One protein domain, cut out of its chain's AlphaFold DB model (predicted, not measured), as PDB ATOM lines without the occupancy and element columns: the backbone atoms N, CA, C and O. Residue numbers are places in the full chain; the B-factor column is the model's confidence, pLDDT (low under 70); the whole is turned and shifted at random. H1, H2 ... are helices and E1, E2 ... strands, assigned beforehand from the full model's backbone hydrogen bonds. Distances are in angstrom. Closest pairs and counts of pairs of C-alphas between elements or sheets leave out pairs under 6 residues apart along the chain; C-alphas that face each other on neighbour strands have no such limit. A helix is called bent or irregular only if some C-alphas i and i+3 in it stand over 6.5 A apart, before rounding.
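This is residues 89 to 106, 113 to 162 and 261 to 356 of the 786 residues of the protein "Farnesyl pyrophosphate synthase-like protein" of Dinothrombium tinctorium (UniProt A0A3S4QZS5). A two-stranded ribbon, with E1 and then E2 along one edge and E4 and then E3 along the other, makes a V with the helix H3; the point of the V is at E1 and E4, and the helix H1 crosses its wide end. Two small hairpins, E5 with E6 and E7 with E8, sit beyond the corner where H3 ends and H1 begins, while the short helix H2 lies past the other end of H1, and two long stretches without named elements pass by E2 and E3. The printed part has 164 residues with three named helices and eight named strands, in the order E1, E2, H1, H2, E3, E4, H3, E5, E6, E7, E8; the strands form four sheets of two, each antiparallel. The class is mixed, helices and strands, with 71 residues in named elements, under half of those printed. The whole is compact, with a radius of gyration of the C-alphas of 17.1 A and spans of 52 by 44 by 28 A.

The strand E1, residues 89 to 91, begins at C-alpha 89 at (153.877, 139.623, 178.208). E2 is residues 95 to 98. H1, residues 122 to 138, starts at C-alpha 122 at (158.914, 146.216, 149.902) and is 24.7 A long. H2 is residues 142 to 147, 8.8 A long. E3 is residues 282 to 285 and E4 is residues 289 to 291. H3, residues 292 to 309, is 24.5 A long; it is irregular, but only just, with C-alphas 293 and 296 7.0 A apart. E5 is residues 315 to 317 and E6 residues 328 to 330. E7, residues 340 to 344, is 12.6 A long, and E8, residues 349 to 353, is 12.9 A long and ends at C-alpha 353 at (171.484, 149.059, 153.739).

E1 and E4 are antiparallel neighbours at 141 degrees, with N 90 and O 290 at 3.0 A, within hydrogen-bond range. The closest C-alphas of E1 and H3 are those of Ile 90 and Arg 292, 5.7 A apart. E2 and E3 are antiparallel at 152 degrees, with N 98 and O 282 at 2.8 A, within hydrogen-bond range. H1 comes closest to E3 at the C-alphas of Asp 130 and Phe 284, 7.5 A apart. H1 and H3 are near each other, with 5 pairs of C-alphas within 10 A. H1 and H2 are close but not clearly touching, with the C-alphas of Leu 137 and Arg 145 closest at 7.5 A. Their lines are about perpendicular, but only just, at 71 degrees. H1 comes closest to E5 at the C-alphas of Asp 123 and Glu 315, 7.2 A apart, and to E7 at those of Leu 122 and Phe 343, 6.2 A apart. The hairpin E5 and E6 stands at 163 degrees, with N 316 and O 329 at 2.8 A, within hydrogen-bond range. The hairpin E7 and E8 stands at 143 degrees, with N 342 and O 351 at 2.9 A, within hydrogen-bond range. H2 and H3 are apart, as are E3 and H3. In H1 and H2 every O i to N i+4 pair is within hydrogen-bond range; in H3 it is 8 of 14.

The two C-alphas farthest apart are those of Lys 155 and Thr 356, 53.3 A. Residues 107 to 112 are not printed, with 20.4 A between C-alphas 106 and 113; residues 163 to 260 are not printed, with 17.5 A between C-alphas 162 and 261. Of the links that are printed whole, none is long. The mean pLDDT of the printed part is 71.0, and 65 residues are under 70, among them residues 144 to 162 and 267 to 280.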
ATOM      1  N   VAL A  89     153.828 139.879 179.646       85.94
ATOM      2  CA  VAL A  89     153.877 139.623 178.208       85.94
ATOM      3  C   VAL A  89     152.495 139.872 177.624       85.94
ATOM      4  O   VAL A  89     151.489 139.379 178.138       85.94
ATOM      5  N   ILE A  90     152.440 140.659 176.555       86.06
ATOM      6  CA  ILE A  90     151.212 140.873 175.797       86.06
ATOM      7  C   ILE A  90     151.416 140.427 174.355       86.06
ATOM      8  O   ILE A  90     152.526 140.439 173.831       86.06
ATOM      9  N   HIS A  91     150.319 140.050 173.707       84.44
ATOM     10  CA  HIS A  91     150.304 139.802 172.274       84.44
ATOM     11  C   HIS A  91     149.751 141.027 171.538       84.44
ATOM     12  O   HIS A  91     148.752 141.624 171.960       84.44
ATOM     13  N   CYS A  92     150.315 141.365 170.385       84.25
ATOM     14  CA  CYS A  92     149.711 142.370 169.526       84.25
ATOM     15  C   CYS A  92     148.361 141.866 168.974       84.25
ATOM     16  O   CYS A  92     148.265 140.823 168.316       84.25
ATOM     17  N   THR A  93     147.287 142.602 169.266       80.56
ATOM     18  CA  THR A  93     145.926 142.306 168.786       80.56
ATOM     19  C   THR A  93     145.559 143.056 167.518       80.56
ATOM     20  O   THR A  93     144.422 142.928 167.075       80.56
ATOM     21  N   VAL A  94     146.475 143.850 166.956       80.75
ATOM     22  CA  VAL A  94     146.193 144.598 165.733       80.75
ATOM     23  C   VAL A  94     145.888 143.622 164.611       80.75
ATOM     24  O   VAL A  94     146.597 142.628 164.398       80.75
ATOM     25  N   GLU A  95     144.800 143.925 163.920       79.25
ATOM     26  CA  GLU A  95     144.365 143.227 162.731       79.25
ATOM     27  C   GLU A  95     144.493 144.152 161.533       79.25
ATOM     28  O   GLU A  95     144.222 145.347 161.631       79.25
ATOM     29  N   TRP A  96     144.845 143.582 160.390       78.62
ATOM     30  CA  TRP A  96     144.727 144.263 159.110       78.62
ATOM     31  C   TRP A  96     143.987 143.367 158.133       78.62
ATOM     32  O   TRP A  96     144.064 142.134 158.193       78.62
ATOM     33  N   ASN A  97     143.231 144.001 157.246       78.81
ATOM     34  CA  ASN A  97     142.469 143.298 156.237       78.81
ATOM     35  C   ASN A  97     143.194 143.370 154.892       78.81
ATOM     36  O   ASN A  97     143.823 144.378 154.577       78.81
ATOM     37  N   ARG A  98     143.111 142.287 154.119       78.31
ATOM     38  CA  ARG A  98     143.618 142.198 152.749       78.31
ATOM     39  C   ARG A  98     142.497 141.770 151.825       78.31
ATOM     40  O   ARG A  98     141.729 140.854 152.151       78.31
ATOM     41  N   TRP A  99     142.458 142.386 150.656       74.12
ATOM     42  CA  TRP A  99     141.634 141.920 149.553       74.12
ATOM     43  C   TRP A  99     142.372 140.854 148.750       74.12
ATOM     44  O   TRP A  99     143.599 140.828 148.749       74.12
ATOM     45  N   PRO A 100     141.669 139.943 148.071       70.06
ATOM     46  CA  PRO A 100     142.272 139.207 146.978       70.06
ATOM     47  C   PRO A 100     142.675 140.186 145.864       70.06
ATOM     48  O   PRO A 100     141.935 141.126 145.590       70.06
ATOM     49  N   LEU A 101     143.782 139.928 145.164       65.56
ATOM     50  CA  LEU A 101     144.258 140.769 144.047       65.56
ATOM     51  C   LEU A 101     143.314 140.858 142.836       65.56
ATOM     52  O   LEU A 101     143.604 141.553 141.870       65.56
ATOM     53  N   HIS A 102     142.182 140.158 142.879       59.19
ATOM     54  CA  HIS A 102     141.158 140.193 141.849       59.19
ATOM     55  C   HIS A 102     139.765 140.047 142.471       59.19
ATOM     56  O   HIS A 102     139.454 138.978 143.001       59.19
ATOM     57  N   THR A 103     138.885 141.043 142.316       49.47
ATOM     58  CA  THR A 103     137.423 140.877 142.467       49.47
ATOM     59  C   THR A 103     136.648 142.017 141.818       49.47
ATOM     60  O   THR A 103     137.013 143.167 142.023       49.47
ATOM     61  N   ILE A 104     135.497 141.712 141.202       46.56
ATOM     62  CA  ILE A 104     134.329 142.617 141.248       46.56
ATOM     63  C   ILE A 104     133.066 141.828 141.639       46.56
ATOM     64  O   ILE A 104     132.447 142.133 142.644       46.56
ATOM     65  N   ASP A 105     132.742 140.736 140.959       47.16
ATOM     66  CA  ASP A 105     131.769 139.726 141.397       47.16
ATOM     67  C   ASP A 105     132.050 138.486 140.527       47.16
ATOM     68  O   ASP A 105     132.013 138.579 139.307       47.16
ATOM     69  N   LYS A 106     132.359 137.333 141.143       41.69
ATOM     70  CA  LYS A 106     132.702 136.009 140.546       41.69
ATOM     71  C   LYS A 106     134.145 135.719 140.048       41.69
ATOM     72  O   LYS A 106     134.677 136.322 139.133       41.69
ATOM     73  N   ILE A 113     151.330 137.342 135.941       42.53
ATOM     74  CA  ILE A 113     152.374 136.800 135.078       42.53
ATOM     75  C   ILE A 113     153.355 137.926 134.773       42.53
ATOM     76  O   ILE A 113     153.022 138.875 134.073       42.53
ATOM     77  N   SER A 114     154.577 137.800 135.271       40.78
ATOM     78  CA  SER A 114     155.803 137.736 134.464       40.78
ATOM     79  C   SER A 114     157.019 138.053 135.333       40.78
ATOM     80  O   SER A 114     156.946 138.886 136.232       40.78
ATOM     81  N   GLN A 115     158.114 137.360 134.996       45.25
ATOM     82  CA  GLN A 115     159.482 137.468 135.513       45.25
ATOM     83  C   GLN A 115     159.628 137.248 137.025       45.25
ATOM     84  O   GLN A 115     158.711 137.453 137.810       45.25
ATOM     85  N   SER A 116     160.775 136.706 137.432       47.56
ATOM     86  CA  SER A 116     161.134 136.504 138.838       47.56
ATOM     87  C   SER A 116     160.731 137.733 139.652       47.56
ATOM     88  O   SER A 116     161.303 138.799 139.435       47.56
ATOM     89  N   LEU A 117     159.717 137.600 140.520       55.16
ATOM     90  CA  LEU A 117     159.246 138.703 141.356       55.16
ATOM     91  C   LEU A 117     160.457 139.276 142.082       55.16
ATOM     92  O   LEU A 117     161.066 138.574 142.894       55.16
ATOM     93  N   ASP A 118     160.822 140.515 141.762       56.88
ATOM     94  CA  ASP A 118     161.928 141.155 142.444       56.88
ATOM     95  C   ASP A 118     161.493 141.450 143.887       56.88
ATOM     96  O   ASP A 118     160.723 142.373 144.164       56.88
ATOM     97  N   VAL A 119     161.966 140.619 144.818       58.53
ATOM     98  CA  VAL A 119     161.699 140.732 146.260       58.53
ATOM     99  C   VAL A 119     162.316 142.015 146.840       58.53
ATOM    100  O   VAL A 119     162.061 142.357 147.993       58.53
ATOM    101  N   ASN A 120     163.076 142.776 146.045       63.81
ATOM    102  CA  ASN A 120     163.513 144.114 146.417       63.81
ATOM    103  C   ASN A 120     162.349 145.103 146.566       63.81
ATOM    104  O   ASN A 120     162.524 146.126 147.226       63.81
ATOM    105  N   HIS A 121     161.171 144.844 146.005       74.56
ATOM    106  CA  HIS A 121     160.004 145.686 146.259       74.56
ATOM    107  C   HIS A 121     159.379 145.374 147.625       74.56
ATOM    108  O   HIS A 121     158.979 144.238 147.899       74.56
ATOM    109  N   LEU A 122     159.295 146.383 148.496       78.94
ATOM    110  CA  LEU A 122     158.914 146.216 149.902       78.94
ATOM    111  C   LEU A 122     157.457 145.775 150.050       78.94
ATOM    112  O   LEU A 122     157.121 144.962 150.915       78.94
ATOM    113  N   ASP A 123     156.597 146.300 149.186       76.88
ATOM    114  CA  ASP A 123     155.190 145.947 149.127       76.88
ATOM    115  C   ASP A 123     155.017 144.474 148.685       76.88
ATOM    116  O   ASP A 123     154.471 143.664 149.430       76.88
ATOM    117  N   VAL A 124     155.608 144.038 147.571       75.81
ATOM    118  CA  VAL A 124     155.576 142.629 147.128       75.81
ATOM    119  C   VAL A 124     156.083 141.682 148.214       75.81
ATOM    120  O   VAL A 124     155.476 140.632 148.445       75.81
ATOM    121  N   ALA A 125     157.143 142.054 148.932       76.44
ATOM    122  CA  ALA A 125     157.683 141.245 150.015       76.44
ATOM    123  C   ALA A 125     156.683 141.048 151.176       76.44
ATOM    124  O   ALA A 125     156.487 139.918 151.644       76.44
ATOM    125  N   LEU A 126     155.979 142.106 151.601       78.12
ATOM    126  CA  LEU A 126     154.911 142.002 152.605       78.12
ATOM    127  C   LEU A 126     153.703 141.214 152.097       78.12
ATOM    128  O   LEU A 126     153.136 140.411 152.842       78.12
ATOM    129  N   THR A 127     153.331 141.377 150.830       78.25
ATOM    130  CA  THR A 127     152.253 140.592 150.226       78.25
ATOM    131  C   THR A 127     152.577 139.104 150.226       78.25
ATOM    132  O   THR A 127     151.715 138.261 150.486       78.25
ATOM    133  N   LEU A 128     153.827 138.746 149.933       76.38
ATOM    134  CA  LEU A 128     154.298 137.364 149.978       76.38
ATOM    135  C   LEU A 128     154.323 136.822 151.412       76.38
ATOM    136  O   LEU A 128     153.983 135.656 151.622       76.38
ATOM    137  N   ARG A 129     154.667 137.646 152.411       78.81
ATOM    138  CA  ARG A 129     154.544 137.291 153.836       78.81
ATOM    139  C   ARG A 129     153.095 136.969 154.207       78.81
ATOM    140  O   ARG A 129     152.824 135.868 154.683       78.81
ATOM    141  N   ASP A 130     152.160 137.872 153.926       79.88
ATOM    142  CA  ASP A 130     150.744 137.688 154.274       79.88
ATOM    143  C   ASP A 130     150.139 136.473 153.536       79.88
ATOM    144  O   ASP A 130     149.393 135.681 154.113       79.88
ATOM    145  N   GLN A 131     150.543 136.215 152.289       77.25
ATOM    146  CA  GLN A 131     150.151 134.996 151.572       77.25
ATOM    147  C   GLN A 131     150.714 133.713 152.184       77.25
ATOM    148  O   GLN A 131     150.025 132.691 152.197       77.25
ATOM    149  N   ARG A 132     151.953 133.729 152.690       75.94
ATOM    150  CA  ARG A 132     152.515 132.582 153.422       75.94
ATOM    151  C   ARG A 132     151.721 132.319 154.700       75.94
ATOM    152  O   ARG A 132     151.346 131.170 154.933       75.94
ATOM    153  N   MET A 133     151.373 133.364 155.455       76.94
ATOM    154  CA  MET A 133     150.496 133.251 156.631       76.94
ATOM    155  C   MET A 133     149.132 132.650 156.257       76.94
ATOM    156  O   MET A 133     148.637 131.742 156.927       76.94
ATOM    157  N   LEU A 134     148.540 133.095 155.144       75.62
ATOM    158  CA  LEU A 134     147.271 132.565 154.647       75.62
ATOM    159  C   LEU A 134     147.362 131.075 154.280       75.62
ATOM    160  O   LEU A 134     146.509 130.284 154.690       75.62
ATOM    161  N   LYS A 135     148.415 130.673 153.556       74.12
ATOM    162  CA  LYS A 135     148.674 129.267 153.200       74.12
ATOM    163  C   LYS A 135     148.828 128.389 154.444       74.12
ATOM    164  O   LYS A 135     148.218 127.325 154.515       74.12
ATOM    165  N   GLN A 136     149.572 128.852 155.451       72.25
ATOM    166  CA  GLN A 136     149.710 128.148 156.731       72.25
ATOM    167  C   GLN A 136     148.361 127.987 157.447       72.25
ATOM    168  O   GLN A 136     148.054 126.912 157.965       72.25
ATOM    169  N   LEU A 137     147.516 129.023 157.442       70.62
ATOM    170  CA  LEU A 137     146.186 128.966 158.051       70.62
ATOM    171  C   LEU A 137     145.234 128.023 157.308       70.62
ATOM    172  O   LEU A 137     144.394 127.389 157.949       70.62
ATOM    173  N   TRP A 138     145.359 127.863 155.989       70.56
ATOM    174  CA  TRP A 138     144.573 126.868 155.249       70.56
ATOM    175  C   TRP A 138     144.924 125.425 155.599       70.56
ATOM    176  O   TRP A 138     144.027 124.580 155.568       70.56
ATOM    177  N   ASN A 139     146.161 125.162 156.019       72.69
ATOM    178  CA  ASN A 139     146.562 123.853 156.535       72.69
ATOM    179  C   ASN A 139     145.975 123.570 157.934       72.69
ATOM    180  O   ASN A 139     145.978 122.429 158.391       72.69
ATOM    181  N   ALA A 140     145.432 124.580 158.627       69.06
ATOM    182  CA  ALA A 140     144.776 124.396 159.915       69.06
ATOM    183  C   ALA A 140     143.338 123.853 159.771       69.06
ATOM    184  O   ALA A 140     142.554 124.257 158.900       69.06
ATOM    185  N   SER A 141     142.952 122.970 160.701       74.00
ATOM    186  CA  SER A 141     141.615 122.367 160.729       74.00
ATOM    187  C   SER A 141     140.501 123.420 160.764       74.00
ATOM    188  O   SER A 141     140.661 124.515 161.313       74.00
ATOM    189  N   ARG A 142     139.328 123.086 160.207       68.75
ATOM    190  CA  ARG A 142     138.152 123.979 160.214       68.75
ATOM    191  C   ARG A 142     137.800 124.429 161.635       68.75
ATOM    192  O   ARG A 142     137.546 125.609 161.844       68.75
ATOM    193  N   LYS A 143     137.869 123.514 162.612       70.56
ATOM    194  CA  LYS A 143     137.650 123.800 164.040       70.56
ATOM    195  C   LYS A 143     138.633 124.853 164.564       70.56
ATOM    196  O   LYS A 143     138.191 125.826 165.162       70.56
ATOM    197  N   LYS A 144     139.932 124.715 164.270       69.44
ATOM    198  CA  LYS A 144     140.971 125.679 164.676       69.44
ATOM    199  C   LYS A 144     140.772 127.052 164.022       69.44
ATOM    200  O   LYS A 144     140.950 128.080 164.666       69.44
ATOM    201  N   ARG A 145     140.326 127.091 162.765       69.69
ATOM    202  CA  ARG A 145     139.953 128.347 162.090       69.69
ATOM    203  C   ARG A 145     138.680 128.980 162.661       69.69
ATOM    204  O   ARG A 145     138.601 130.200 162.738       69.69
ATOM    205  N   CYS A 146     137.709 128.181 163.111       66.75
ATOM    206  CA  CYS A 146     136.527 128.680 163.823       66.75
ATOM    207  C   CYS A 146     136.871 129.255 165.204       66.75
ATOM    208  O   CYS A 146     136.284 130.260 165.588       66.75
ATOM    209  N   THR A 147     137.820 128.666 165.939       66.38
ATOM    210  CA  THR A 147     138.251 129.191 167.251       66.38
ATOM    211  C   THR A 147     139.022 130.506 167.153       66.38
ATOM    212  O   THR A 147     139.125 131.217 168.142       66.38
ATOM    213  N   LEU A 148     139.543 130.852 165.970       61.84
ATOM    214  CA  LEU A 148     140.183 132.146 165.705       61.84
ATOM    215  C   LEU A 148     139.175 133.280 165.443       61.84
ATOM    216  O   LEU A 148     139.581 134.393 165.120       61.84
ATOM    217  N   ARG A 149     137.866 133.020 165.570       65.12
ATOM    218  CA  ARG A 149     136.842 134.071 165.562       65.12
ATOM    219  C   ARG A 149     136.939 134.910 166.837       65.12
ATOM    220  O   ARG A 149     137.195 134.399 167.922       65.12
ATOM    221  N   ASN A 150     136.665 136.197 166.712       59.72
ATOM    222  CA  ASN A 150     136.571 137.149 167.812       59.72
ATOM    223  C   ASN A 150     135.317 138.024 167.653       59.72
ATOM    224  O   ASN A 150     134.463 137.766 166.804       59.72
ATOM    225  N   ARG A 151     135.194 139.080 168.470       56.47
ATOM    226  CA  ARG A 151     134.049 140.005 168.418       56.47
ATOM    227  C   ARG A 151     133.867 140.679 167.043       56.47
ATOM    228  O   ARG A 151     132.730 140.976 166.705       56.47
ATOM    229  N   LEU A 152     134.937 140.829 166.256       51.84
ATOM    230  CA  LEU A 152     134.965 141.435 164.912       51.84
ATOM    231  C   LEU A 152     134.672 140.423 163.786       51.84
ATOM    232  O   LEU A 152     134.357 140.796 162.661       51.84
ATOM    233  N   THR A 153     134.804 139.126 164.075       56.03
ATOM    234  CA  THR A 153     134.742 138.012 163.107       56.03
ATOM    235  C   THR A 153     133.721 136.946 163.532       56.03
ATOM    236  O   THR A 153     133.805 135.779 163.150       56.03
ATOM    237  N   ARG A 154     132.706 137.334 164.326       57.28
ATOM    238  CA  ARG A 154     131.697 136.418 164.905       57.28
ATOM    239  C   ARG A 154     131.036 135.514 163.857       57.28
ATOM    240  O   ARG A 154     130.879 134.318 164.093       57.28
ATOM    241  N   LYS A 155     130.695 136.080 162.693       54.53
ATOM    242  CA  LYS A 155     129.998 135.387 161.594       54.53
ATOM    243  C   LYS A 155     130.951 134.770 160.558       54.53
ATOM    244  O   LYS A 155     130.633 133.734 159.978       54.53
ATOM    245  N   TYR A 156     132.137 135.351 160.367       57.09
ATOM    246  CA  TYR A 156     133.107 134.942 159.347       57.09
ATOM    247  C   TYR A 156     134.490 134.770 159.979       57.09
ATOM    248  O   TYR A 156     134.968 135.733 160.562       57.09
ATOM    249  N   PRO A 157     135.140 133.592 159.895       58.41
ATOM    250  CA  PRO A 157     136.496 133.405 160.427       58.41
ATOM    251  C   PRO A 157     137.478 134.433 159.849       58.41
ATOM    252  O   PRO A 157     137.308 134.861 158.709       58.41
ATOM    253  N   ALA A 158     138.545 134.746 160.594       58.91
ATOM    254  CA  ALA A 158     139.619 135.635 160.134       58.91
ATOM    255  C   ALA A 158     140.180 135.239 158.749       58.91
ATOM    256  O   ALA A 158     140.591 136.092 157.973       58.91
ATOM    257  N   VAL A 159     140.112 133.950 158.395       59.50
ATOM    258  CA  VAL A 159     140.376 133.449 157.041       59.50
ATOM    259  C   VAL A 159     139.113 132.802 156.462       59.50
ATOM    260  O   VAL A 159     138.691 131.771 157.003       59.50
ATOM    261  N   PRO A 160     138.545 133.323 155.354       56.38
ATOM    262  CA  PRO A 160     137.455 132.703 154.610       56.38
ATOM    263  C   PRO A 160     137.676 131.202 154.385       56.38
ATOM    264  O   PRO A 160     138.763 130.745 154.009       56.38
ATOM    265  N   PHE A 161     136.632 130.404 154.619       54.53
ATOM    266  CA  PHE A 161     136.654 128.992 154.244       54.53
ATOM    267  C   PHE A 161     136.754 128.885 152.722       54.53
ATOM    268  O   PHE A 161     136.143 129.688 152.019       54.53
ATOM    269  N   LYS A 162     137.503 127.889 152.212       48.78
ATOM    270  CA  LYS A 162     137.455 127.555 150.784       48.78
ATOM    271  C   LYS A 162     135.974 127.436 150.409       48.78
ATOM    272  O   LYS A 162     135.278 126.656 151.070       48.78
ATOM    273  N   SER A 261     151.878 132.834 141.950       57.25
ATOM    274  CA  SER A 261     151.049 134.021 141.771       57.25
ATOM    275  C   SER A 261     150.752 134.723 143.092       57.25
ATOM    276  O   SER A 261     150.367 134.086 144.078       57.25
ATOM    277  N   ILE A 262     150.903 136.049 143.111       59.75
ATOM    278  CA  ILE A 262     150.437 136.876 144.224       59.75
ATOM    279  C   ILE A 262     148.900 136.906 144.183       59.75
ATOM    280  O   ILE A 262     148.305 137.164 143.143       59.75
ATOM    281  N   SER A 263     148.261 136.607 145.311       63.38
ATOM    282  CA  SER A 263     146.803 136.442 145.437       63.38
ATOM    283  C   SER A 263     146.143 137.421 146.406       63.38
ATOM    284  O   SER A 263     144.918 137.482 146.445       63.38
ATOM    285  N   LEU A 264     146.930 138.184 147.167       68.50
ATOM    286  CA  LEU A 264     146.455 139.179 148.130       68.50
ATOM    287  C   LEU A 264     146.931 140.569 147.727       68.50
ATOM    288  O   LEU A 264     148.051 140.704 147.261       68.50
ATOM    289  N   ASP A 265     146.094 141.574 147.912       71.50
ATOM    290  CA  ASP A 265     146.396 142.986 147.710       71.50
ATOM    291  C   ASP A 265     146.821 143.610 149.045       71.50
ATOM    292  O   ASP A 265     146.297 143.247 150.102       71.50
ATOM    293  N   LEU A 266     147.770 144.545 149.004       72.44
ATOM    294  CA  LEU A 266     148.271 145.271 150.170       72.44
ATOM    295  C   LEU A 266     147.433 146.469 150.592       72.44
ATOM    296  O   LEU A 266     147.737 147.055 151.634       72.44
ATOM    297  N   ASN A 267     146.380 146.819 149.859       69.50
ATOM    298  CA  ASN A 267     145.420 147.806 150.339       69.50
ATOM    299  C   ASN A 267     144.863 147.394 151.716       69.50
ATOM    300  O   ASN A 267     144.342 146.288 151.892       69.50
ATOM    301  N   ILE A 268     145.055 148.266 152.711       66.12
ATOM    302  CA  ILE A 268     144.530 148.103 154.071       66.12
ATOM    303  C   ILE A 268     143.194 148.823 154.140       66.12
ATOM    304  O   ILE A 268     143.161 150.047 154.092       66.12
ATOM    305  N   ASP A 269     142.122 148.067 154.363       65.31
ATOM    306  CA  ASP A 269     140.833 148.644 154.737       65.31
ATOM    307  C   ASP A 269     140.568 148.467 156.231       65.31
ATOM    308  O   ASP A 269     140.595 147.354 156.777       65.31
ATOM    309  N   SER A 270     140.253 149.574 156.899       62.31
ATOM    310  CA  SER A 270     139.747 149.573 158.268       62.31
ATOM    311  C   SER A 270     138.223 149.441 158.252       62.31
ATOM    312  O   SER A 270     137.506 150.417 158.042       62.31
ATOM    313  N   ILE A 271     137.713 148.233 158.496       64.19
ATOM    314  CA  ILE A 271     136.277 148.024 158.728       64.19
ATOM    315  C   ILE A 271     135.988 148.213 160.215       64.19
ATOM    316  O   ILE A 271     136.645 147.600 161.061       64.19
ATOM    317  N   ALA A 272     135.000 149.052 160.535       65.25
ATOM    318  CA  ALA A 272     134.610 149.312 161.914       65.25
ATOM    319  C   ALA A 272     134.156 148.016 162.622       65.25
ATOM    320  O   ALA A 272     133.481 147.189 162.004       65.25
ATOM    321  N   PRO A 273     134.433 147.851 163.930       56.69
ATOM    322  CA  PRO A 273     134.122 146.637 164.690       56.69
ATOM    323  C   PRO A 273     132.698 146.087 164.604       56.69
ATOM    324  O   PRO A 273     132.488 144.891 164.806       56.69
ATOM    325  N   TYR A 274     131.728 146.959 164.336       63.09
ATOM    326  CA  TYR A 274     130.304 146.634 164.313       63.09
ATOM    327  C   TYR A 274     129.767 146.355 162.904       63.09
ATOM    328  O   TYR A 274     128.606 145.975 162.764       63.09
ATOM    329  N   GLN A 275     130.580 146.535 161.860       65.31
ATOM    330  CA  GLN A 275     130.166 146.288 160.484       65.31
ATOM    331  C   GLN A 275     130.494 144.848 160.059       65.31
ATOM    332  O   GLN A 275     131.604 144.364 160.298       65.31
ATOM    333  N   PRO A 276     129.550 144.135 159.415       63.22
ATOM    334  CA  PRO A 276     129.820 142.811 158.882       63.22
ATOM    335  C   PRO A 276     130.871 142.900 157.771       63.22
ATOM    336  O   PRO A 276     130.715 143.639 156.800       63.22
ATOM    337  N   LYS A 277     131.944 142.119 157.912       66.31
ATOM    338  CA  LYS A 277     133.014 142.053 156.913       66.31
ATOM    339  C   LYS A 277     132.517 141.417 155.597       66.31
ATOM    340  O   LYS A 277     131.744 140.453 155.649       66.31
ATOM    341  N   PRO A 278     132.993 141.886 154.427       68.81
ATOM    342  CA  PRO A 278     132.764 141.226 153.143       68.81
ATOM    343  C   PRO A 278     133.250 139.768 153.141       68.81
ATOM    344  O   PRO A 278     134.289 139.446 153.717       68.81
ATOM    345  N   LYS A 279     132.525 138.875 152.448       62.69
ATOM    346  CA  LYS A 279     132.762 137.412 152.465       62.69
ATOM    347  C   LYS A 279     134.159 136.976 151.991       62.69
ATOM    348  O   LYS A 279     134.592 135.885 152.353       62.69
ATOM    349  N   LEU A 280     134.820 137.774 151.152       68.44
ATOM    350  CA  LEU A 280     136.087 137.431 150.488       68.44
ATOM    351  C   LEU A 280     137.309 138.142 151.083       68.44
ATOM    352  O   LEU A 280     138.421 137.929 150.611       68.44
ATOM    353  N   MET A 281     137.116 138.969 152.108       73.12
ATOM    354  CA  MET A 281     138.199 139.717 152.733       73.12
ATOM    355  C   MET A 281     138.940 138.844 153.755       73.12
ATOM    356  O   MET A 281     138.316 138.160 154.570       73.12
ATOM    357  N   TYR A 282     140.273 138.876 153.729       75.50
ATOM    358  CA  TYR A 282     141.126 138.144 154.666       75.50
ATOM    359  C   TYR A 282     141.536 139.053 155.818       75.50
ATOM    360  O   TYR A 282     141.956 140.182 155.597       75.50
ATOM    361  N   THR A 283     141.436 138.569 157.050       76.38
ATOM    362  CA  THR A 283     141.908 139.260 158.251       76.38
ATOM    363  C   THR A 283     143.157 138.569 158.774       76.38
ATOM    364  O   THR A 283     143.138 137.386 159.119       76.38
ATOM    365  N   PHE A 284     144.235 139.332 158.879       76.75
ATOM    366  CA  PHE A 284     145.472 138.904 159.512       76.75
ATOM    367  C   PHE A 284     145.562 139.518 160.895       76.75
ATOM    368  O   PHE A 284     145.091 140.629 161.120       76.75
ATOM    369  N   ARG A 285     146.179 138.787 161.820       76.25
ATOM    370  CA  ARG A 285     146.472 139.260 163.168       76.25
ATOM    371  C   ARG A 285     147.978 139.260 163.354       76.25
ATOM    372  O   ARG A 285     148.621 138.283 162.984       76.25
ATOM    373  N   CYS A 286     148.505 140.324 163.957       80.38
ATOM    374  CA  CYS A 286     149.934 140.431 164.240       80.38
ATOM    375  C   CYS A 286     150.413 139.291 165.143       80.38
ATOM    376  O   CYS A 286     151.305 138.540 164.771       80.38
ATOM    377  N   ALA A 287     149.776 139.134 166.310       77.00
ATOM    378  CA  ALA A 287     150.051 138.080 167.289       77.00
ATOM    379  C   ALA A 287     151.510 137.992 167.783       77.00
ATOM    380  O   ALA A 287     151.844 137.041 168.481       77.00
ATOM    381  N   GLN A 288     152.352 138.983 167.481       79.62
ATOM    382  CA  GLN A 288     153.701 139.066 168.022       79.62
ATOM    383  C   GLN A 288     153.645 139.266 169.540       79.62
ATOM    384  O   GLN A 288     152.819 140.036 170.037       79.62
ATOM    385  N   GLU A 289     154.505 138.549 170.257       81.75
ATOM    386  CA  GLU A 289     154.629 138.604 171.711       81.75
ATOM    387  C   GLU A 289     155.798 139.505 172.094       81.75
ATOM    388  O   GLU A 289     156.875 139.426 171.500       81.75
ATOM    389  N   PHE A 290     155.581 140.366 173.079       85.31
ATOM    390  CA  PHE A 290     156.605 141.256 173.616       85.31
ATOM    391  C   PHE A 290     156.193 141.744 175.005       85.31
ATOM    392  O   PHE A 290     155.061 141.527 175.464       85.31
ATOM    393  N   ARG A 291     157.128 142.384 175.708       87.31
ATOM    394  CA  ARG A 291     156.853 142.946 177.030       87.31
ATOM    395  C   ARG A 291     155.936 144.162 176.881       87.31
ATOM    396  O   ARG A 291     155.986 144.870 175.880       87.31
ATOM    397  N   ARG A 292     155.036 144.393 177.839       87.44
ATOM    398  CA  ARG A 292     153.983 145.423 177.722       87.44
ATOM    399  C   ARG A 292     154.502 146.818 177.342       87.44
ATOM    400  O   ARG A 292     153.838 147.501 176.567       87.44
ATOM    401  N   ASP A 293     155.651 147.226 177.864       87.06
ATOM    402  CA  ASP A 293     156.321 148.499 177.569       87.06
ATOM    403  C   ASP A 293     156.869 148.616 176.138       87.06
ATOM    404  O   ASP A 293     157.156 149.714 175.669       87.06
ATOM    405  N   GLU A 294     156.963 147.511 175.403       86.69
ATOM    406  CA  GLU A 294     157.422 147.489 174.012       86.69
ATOM    407  C   GLU A 294     156.262 147.664 173.007       86.69
ATOM    408  O   GLU A 294     156.499 147.867 171.815       86.69
ATOM    409  N   TYR A 295     155.002 147.643 173.472       87.81
ATOM    410  CA  TYR A 295     153.815 147.724 172.609       87.81
ATOM    411  C   TYR A 295     153.752 148.991 171.771       87.81
ATOM    412  O   TYR A 295     153.430 148.922 170.588       87.81
ATOM    413  N   GLU A 296     154.027 150.142 172.380       87.94
ATOM    414  CA  GLU A 296     153.921 151.437 171.708       87.94
ATOM    415  C   GLU A 296     154.875 151.512 170.513       87.94
ATOM    416  O   GLU A 296     154.455 151.809 169.394       87.94
ATOM    417  N   HIS A 297     156.139 151.145 170.733       85.12
ATOM    418  CA  HIS A 297     157.164 151.096 169.695       85.12
ATOM    419  C   HIS A 297     156.803 150.090 168.598       85.12
ATOM    420  O   HIS A 297     156.901 150.412 167.413       85.12
ATOM    421  N   HIS A 298     156.326 148.898 168.971       86.62
ATOM    422  CA  HIS A 298     155.867 147.898 168.009       86.62
ATOM    423  C   HIS A 298     154.699 148.413 167.157       86.62
ATOM    424  O   HIS A 298     154.741 148.316 165.930       86.62
ATOM    425  N   TYR A 299     153.665 148.981 167.787       87.31
ATOM    426  CA  TYR A 299     152.493 149.504 167.089       87.31
ATOM    427  C   TYR A 299     152.880 150.614 166.115       87.31
ATOM    428  O   TYR A 299     152.503 150.561 164.944       87.31
ATOM    429  N   LYS A 300     153.663 151.589 166.589       85.31
ATOM    430  CA  LYS A 300     154.122 152.711 165.774       85.31
ATOM    431  C   LYS A 300     154.938 152.224 164.576       85.31
ATOM    432  O   LYS A 300     154.556 152.475 163.440       85.31
ATOM    433  N   ASN A 301     155.990 151.446 164.815       80.56
ATOM    434  CA  ASN A 301     156.903 151.035 163.751       80.56
ATOM    435  C   ASN A 301     156.229 150.079 162.756       80.56
ATOM    436  O   ASN A 301     156.319 150.272 161.548       80.56
ATOM    437  N   VAL A 302     155.547 149.039 163.245       80.19
ATOM    438  CA  VAL A 302     155.032 147.964 162.385       80.19
ATOM    439  C   VAL A 302     153.681 148.325 161.778       80.19
ATOM    440  O   VAL A 302     153.495 148.156 160.573       80.19
ATOM    441  N   HIS A 303     152.728 148.787 162.587       84.06
ATOM    442  CA  HIS A 303     151.335 148.935 162.158       84.06
ATOM    443  C   HIS A 303     151.021 150.321 161.600       84.06
ATOM    444  O   HIS A 303     150.397 150.409 160.544       84.06
ATOM    445  N   SER A 304     151.463 151.380 162.280       82.44
ATOM    446  CA  SER A 304     151.270 152.758 161.819       82.44
ATOM    447  C   SER A 304     152.181 153.064 160.632       82.44
ATOM    448  O   SER A 304     151.710 153.287 159.518       82.44
ATOM    449  N   ASP A 305     153.493 153.010 160.851       80.88
ATOM    450  CA  ASP A 305     154.446 153.606 159.924       80.88
ATOM    451  C   ASP A 305     154.693 152.683 158.729       80.88
ATOM    452  O   ASP A 305     154.516 153.101 157.589       80.88
ATOM    453  N   ILE A 306     155.023 151.406 158.962       79.44
ATOM    454  CA  ILE A 306     155.304 150.457 157.877       79.44
ATOM    455  C   ILE A 306     154.014 149.990 157.198       79.44
ATOM    456  O   ILE A 306     153.784 150.317 156.039       79.44
ATOM    457  N   GLN A 307     153.162 149.212 157.873       77.38
ATOM    458  CA  GLN A 307     152.012 148.591 157.207       77.38
ATOM    459  C   GLN A 307     151.045 149.627 156.626       77.38
ATOM    460  O   GLN A 307     150.616 149.457 155.486       77.38
ATOM    461  N   GLY A 308     150.731 150.683 157.383       75.31
ATOM    462  CA  GLY A 308     149.819 151.744 156.959       75.31
ATOM    463  C   GLY A 308     150.328 152.577 155.783       75.31
ATOM    464  O   GLY A 308     149.521 153.025 154.973       75.31
ATOM    465  N   SER A 309     151.646 152.753 155.655       77.75
ATOM    466  CA  SER A 309     152.215 153.716 154.701       77.75
ATOM    467  C   SER A 309     152.942 153.074 153.518       77.75
ATOM    468  O   SER A 309     153.312 153.780 152.576       77.75
ATOM    469  N   ILE A 310     153.172 151.754 153.531       79.50
ATOM    470  CA  ILE A 310     154.003 151.090 152.517       79.50
ATOM    471  C   ILE A 310     153.438 151.219 151.103       79.50
ATOM    472  O   ILE A 310     154.194 151.512 150.180       79.50
ATOM    473  N   ASN A 311     152.120 151.073 150.951       73.44
ATOM    474  CA  ASN A 311     151.445 151.265 149.676       73.44
ATOM    475  C   ASN A 311     151.129 152.754 149.477       73.44
ATOM    476  O   ASN A 311     150.264 153.317 150.145       73.44
ATOM    477  N   GLY A 312     151.847 153.397 148.561       72.56
ATOM    478  CA  GLY A 312     151.645 154.785 148.165       72.56
ATOM    479  C   GLY A 312     152.642 155.764 148.783       72.56
ATOM    480  O   GLY A 312     153.239 156.543 148.036       72.56
ATOM    481  N   TRP A 313     152.830 155.753 150.110       76.25
ATOM    482  CA  TRP A 313     153.683 156.742 150.787       76.25
ATOM    483  C   TRP A 313     155.154 156.329 150.860       76.25
ATOM    484  O   TRP A 313     155.999 157.162 150.551       76.25
ATOM    485  N   MET A 314     155.481 155.073 151.200       78.88
ATOM    486  CA  MET A 314     156.873 154.589 151.203       78.88
ATOM    487  C   MET A 314     157.324 154.099 149.821       78.88
ATOM    488  O   MET A 314     158.429 154.422 149.376       78.88
ATOM    489  N   GLU A 315     156.466 153.346 149.132       79.94
ATOM    490  CA  GLU A 315     156.701 152.823 147.788       79.94
ATOM    491  C   GLU A 315     155.466 153.062 146.909       79.94
ATOM    492  O   GLU A 315     154.328 152.881 147.336       79.94
ATOM    493  N   HIS A 316     155.679 153.522 145.677       78.50
ATOM    494  CA  HIS A 316     154.615 153.867 144.742       78.50
ATOM    495  C   HIS A 316     154.775 153.091 143.436       78.50
ATOM    496  O   HIS A 316     155.735 153.313 142.699       78.50
ATOM    497  N   ARG A 317     153.829 152.195 143.138       74.19
ATOM    498  CA  ARG A 317     153.808 151.422 141.887       74.19
ATOM    499  C   ARG A 317     153.178 152.190 140.736       74.19
ATOM    500  O   ARG A 317     152.291 153.019 140.931       74.19
ATOM    501  N   CYS A 318     153.592 151.839 139.520       71.69
ATOM    502  CA  CYS A 318     152.863 152.209 138.312       71.69
ATOM    503  C   CYS A 318     151.408 151.714 138.399       71.69
ATOM    504  O   CYS A 318     151.207 150.534 138.678       71.69
ATOM    505  N   PRO A 319     150.386 152.534 138.089       70.69
ATOM    506  CA  PRO A 319     148.989 152.085 138.046       70.69
ATOM    507  C   PRO A 319     148.733 150.878 137.125       70.69
ATOM    508  O   PRO A 319     147.775 150.138 137.326       70.69
ATOM    509  N   LEU A 320     149.603 150.643 136.136       66.25
ATOM    510  CA  LEU A 320     149.522 149.513 135.203       66.25
ATOM    511  C   LEU A 320     150.222 148.237 135.706       66.25
ATOM    512  O   LEU A 320     150.380 147.283 134.946       66.25
ATOM    513  N   TRP A 321     150.658 148.185 136.968       65.44
ATOM    514  CA  TRP A 321     151.387 147.037 137.521       65.44
ATOM    515  C   TRP A 321     150.592 145.724 137.481       65.44
ATOM    516  O   TRP A 321     151.160 144.660 137.248       65.44
ATOM    517  N   GLN A 322     149.267 145.807 137.621       57.06
ATOM    518  CA  GLN A 322     148.339 144.678 137.496       57.06
ATOM    519  C   GLN A 322     148.349 144.032 136.099       57.06
ATOM    520  O   GLN A 322     147.962 142.877 135.950       57.06
ATOM    521  N   TYR A 323     148.834 144.760 135.090       58.44
ATOM    522  CA  TYR A 323     149.027 144.281 133.720       58.44
ATOM    523  C   TYR A 323     150.478 143.854 133.436       58.44
ATOM    524  O   TYR A 323     150.831 143.616 132.286       58.44
ATOM    525  N   GLY A 324     151.326 143.763 134.467       55.16
ATOM    526  CA  GLY A 324     152.713 143.296 134.361       55.16
ATOM    527  C   GLY A 324     153.779 144.397 134.376       55.16
ATOM    528  O   GLY A 324     154.958 144.093 134.221       55.16
ATOM    529  N   CYS A 325     153.418 145.670 134.582       62.25
ATOM    530  CA  CYS A 325     154.418 146.733 134.724       62.25
ATOM    531  C   CYS A 325     155.191 146.593 136.052       62.25
ATOM    532  O   CYS A 325     154.615 146.704 137.134       62.25
ATOM    533  N   SER A 326     156.510 146.398 135.984       64.25
ATOM    534  CA  SER A 326     157.383 146.263 137.161       64.25
ATOM    535  C   SER A 326     157.850 147.599 137.753       64.25
ATOM    536  O   SER A 326     158.523 147.612 138.780       64.25
ATOM    537  N   PHE A 327     157.493 148.733 137.142       72.38
ATOM    538  CA  PHE A 327     157.945 150.043 137.603       72.38
ATOM    539  C   PHE A 327     157.381 150.381 138.991       72.38
ATOM    540  O   PHE A 327     156.161 150.437 139.192       72.38
ATOM    541  N   ALA A 328     158.280 150.680 139.927       75.12
ATOM    542  CA  ALA A 328     157.956 151.235 141.232       75.12
ATOM    543  C   ALA A 328     158.986 152.296 141.626       75.12
ATOM    544  O   ALA A 328     160.166 152.195 141.288       75.12
ATOM    545  N   ASN A 329     158.532 153.305 142.363       80.38
ATOM    546  CA  ASN A 329     159.369 154.373 142.883       80.38
ATOM    547  C   ASN A 329     159.337 154.373 144.415       80.38
ATOM    548  O   ASN A 329     158.262 154.421 145.018       80.38
ATOM    549  N   ARG A 330     160.511 154.360 145.053       79.88
ATOM    550  CA  ARG A 330     160.629 154.507 146.509       79.88
ATOM    551  C   ARG A 330     160.657 155.987 146.851       79.88
ATOM    552  O   ARG A 330     161.451 156.733 146.297       79.88
ATOM    553  N   ARG A 331     159.787 156.407 147.765       77.69
ATOM    554  CA  ARG A 331     159.685 157.811 148.192       77.69
ATOM    555  C   ARG A 331     160.490 158.099 149.458       77.69
ATOM    556  O   ARG A 331     160.812 159.252 149.719       77.69
ATOM    557  N   ILE A 332     160.827 157.064 150.232       76.38
ATOM    558  CA  ILE A 332     161.649 157.185 151.440       76.38
ATOM    559  C   ILE A 332     163.102 156.840 151.123       76.38
ATOM    560  O   ILE A 332     163.424 155.710 150.750       76.38
ATOM    561  N   HIS A 333     163.978 157.817 151.354       74.62
ATOM    562  CA  HIS A 333     165.426 157.677 151.262       74.62
ATOM    563  C   HIS A 333     166.047 157.926 152.641       74.62
ATOM    564  O   HIS A 333     166.139 159.080 153.063       74.62
ATOM    565  N   PRO A 334     166.425 156.868 153.377       78.31
ATOM    566  CA  PRO A 334     167.101 157.027 154.658       78.31
ATOM    567  C   PRO A 334     168.466 157.703 154.476       78.31
ATOM    568  O   PRO A 334     169.117 157.551 153.445       78.31
ATOM    569  N   PHE A 335     168.895 158.457 155.487       74.19
ATOM    570  CA  PHE A 335     170.221 159.072 155.527       74.19
ATOM    571  C   PHE A 335     171.289 158.024 155.908       74.19
ATOM    572  O   PHE A 335     171.003 157.200 156.783       74.19
ATOM    573  N   PRO A 336     172.508 158.048 155.323       73.69
ATOM    574  CA  PRO A 336     173.024 158.977 154.305       73.69
ATOM    575  C   PRO A 336     172.507 158.702 152.885       73.69
ATOM    576  O   PRO A 336     171.997 157.618 152.596       73.69
ATOM    577  N   LEU A 337     172.641 159.697 151.998       74.50
ATOM    578  CA  LEU A 337     172.161 159.651 150.610       74.50
ATOM    579  C   LEU A 337     172.648 158.372 149.900       74.50
ATOM    580  O   LEU A 337     173.836 158.069 149.909       74.50
ATOM    581  N   GLY A 338     171.729 157.614 149.298       72.50
ATOM    582  CA  GLY A 338     172.024 156.316 148.673       72.50
ATOM    583  C   GLY A 338     171.683 155.100 149.540       72.50
ATOM    584  O   GLY A 338     171.591 153.991 149.010       72.50
ATOM    585  N   SER A 339     171.406 155.288 150.834       80.12
ATOM    586  CA  SER A 339     170.907 154.211 151.692       80.12
ATOM    587  C   SER A 339     169.515 153.743 151.259       80.12
ATOM    588  O   SER A 339     168.681 154.515 150.779       80.12
ATOM    589  N   LYS A 340     169.251 152.448 151.426       78.31
ATOM    590  CA  LYS A 340     168.032 151.774 150.979       78.31
ATOM    591  C   LYS A 340     167.429 150.972 152.120       78.31
ATOM    592  O   LYS A 340     168.115 150.198 152.781       78.31
ATOM    593  N   VAL A 341     166.119 151.104 152.305       80.94
ATOM    594  CA  VAL A 341     165.354 150.155 153.119       80.94
ATOM    595  C   VAL A 341     165.224 148.848 152.336       80.94
ATOM    596  O   VAL A 341     164.943 148.866 151.135       80.94
ATOM    597  N   VAL A 342     165.448 147.717 152.992       80.69
ATOM    598  CA  VAL A 342     165.307 146.373 152.416       80.69
ATOM    599  C   VAL A 342     164.432 145.518 153.320       80.69
ATOM    600  O   VAL A 342     164.362 145.758 154.522       80.69
ATOM    601  N   PHE A 343     163.775 144.507 152.761       79.31
ATOM    602  CA  PHE A 343     163.069 143.494 153.540       79.31
ATOM    603  C   PHE A 343     163.853 142.184 153.489       79.31
ATOM    604  O   PHE A 343     164.223 141.732 152.408       79.31
ATOM    605  N   SER A 344     164.101 141.565 154.643       77.56
ATOM    606  CA  SER A 344     164.732 140.249 154.728       77.56
ATOM    607  C   SER A 344     163.667 139.159 154.860       77.56
ATOM    608  O   SER A 344     163.004 139.081 155.896       77.56
ATOM    609  N   PRO A 345     163.514 138.261 153.870       68.88
ATOM    610  CA  PRO A 345     162.557 137.158 153.953       68.88
ATOM    611  C   PRO A 345     162.904 136.115 155.022       68.88
ATOM    612  O   PRO A 345     162.023 135.372 155.443       68.88
ATOM    613  N   ILE A 346     164.175 136.047 155.443       69.50
ATOM    614  CA  ILE A 346     164.677 135.054 156.407       69.50
ATOM    615  C   ILE A 346     164.215 135.393 157.825       69.50
ATOM    616  O   ILE A 346     163.743 134.519 158.546       69.50
ATOM    617  N   VAL A 347     164.352 136.661 158.215       68.19
ATOM    618  CA  VAL A 347     163.962 137.161 159.547       68.19
ATOM    619  C   VAL A 347     162.625 137.911 159.531       68.19
ATOM    620  O   VAL A 347     162.179 138.401 160.561       68.19
ATOM    621  N   GLU A 348     161.989 138.003 158.359       70.75
ATOM    622  CA  GLU A 348     160.708 138.679 158.108       70.75
ATOM    623  C   GLU A 348     160.649 140.127 158.620       70.75
ATOM    624  O   GLU A 348     159.622 140.589 159.124       70.75
ATOM    625  N   SER A 349     161.757 140.854 158.473       75.56
ATOM    626  CA  SER A 349     161.934 142.199 159.020       75.56
ATOM    627  C   SER A 349     162.494 143.189 157.999       75.56
ATOM    628  O   SER A 349     163.094 142.809 156.989       75.56
ATOM    629  N   PHE A 350     162.280 144.476 158.269       78.25
ATOM    630  CA  PHE A 350     162.869 145.573 157.507       78.25
ATOM    631  C   PHE A 350     164.253 145.907 158.060       78.25
ATOM    632  O   PHE A 350     164.453 145.938 159.273       78.25
ATOM    633  N   GLY A 351     165.197 146.176 157.165       77.38
ATOM    634  CA  GLY A 351     166.554 146.593 157.483       77.38
ATOM    635  C   GLY A 351     166.980 147.802 156.659       77.38
ATOM    636  O   GLY A 351     166.331 148.171 155.678       77.38
ATOM    637  N   LEU A 352     168.091 148.408 157.063       78.12
ATOM    638  CA  LEU A 352     168.728 149.517 156.366       78.12
ATOM    639  C   LEU A 352     170.041 149.034 155.746       78.12
ATOM    640  O   LEU A 352     170.895 148.504 156.450       78.12
ATOM    641  N   VAL A 353     170.208 149.240 154.442       78.56
ATOM    642  CA  VAL A 353     171.484 149.059 153.739       78.56
ATOM    643  C   VAL A 353     172.020 150.440 153.405       78.56
ATOM    644  O   VAL A 353     171.413 151.162 152.616       78.56
ATOM    645  N   THR A 354     173.135 150.827 154.013       76.50
ATOM    646  CA  THR A 354     173.812 152.096 153.730       76.50
ATOM    647  C   THR A 354     174.773 151.923 152.561       76.50
ATOM    648  O   THR A 354     175.579 150.994 152.572       76.50
ATOM    649  N   ASN A 355     174.706 152.804 151.562       65.94
ATOM    650  CA  ASN A 355     175.642 152.776 150.440       65.94
ATOM    651  C   ASN A 355     176.940 153.474 150.870       65.94
ATOM    652  O   ASN A 355     176.994 154.699 150.927       65.94
ATOM    653  N   THR A 356     177.968 152.713 151.243       56.03
ATOM    654  CA  THR A 356     179.257 153.239 151.729       56.03
ATOM    655  C   THR A 356     180.188 153.655 150.584       56.03
ATOM    656  O   THR A 356     181.373 153.349 150.618       56.03
TER     657      THR A 356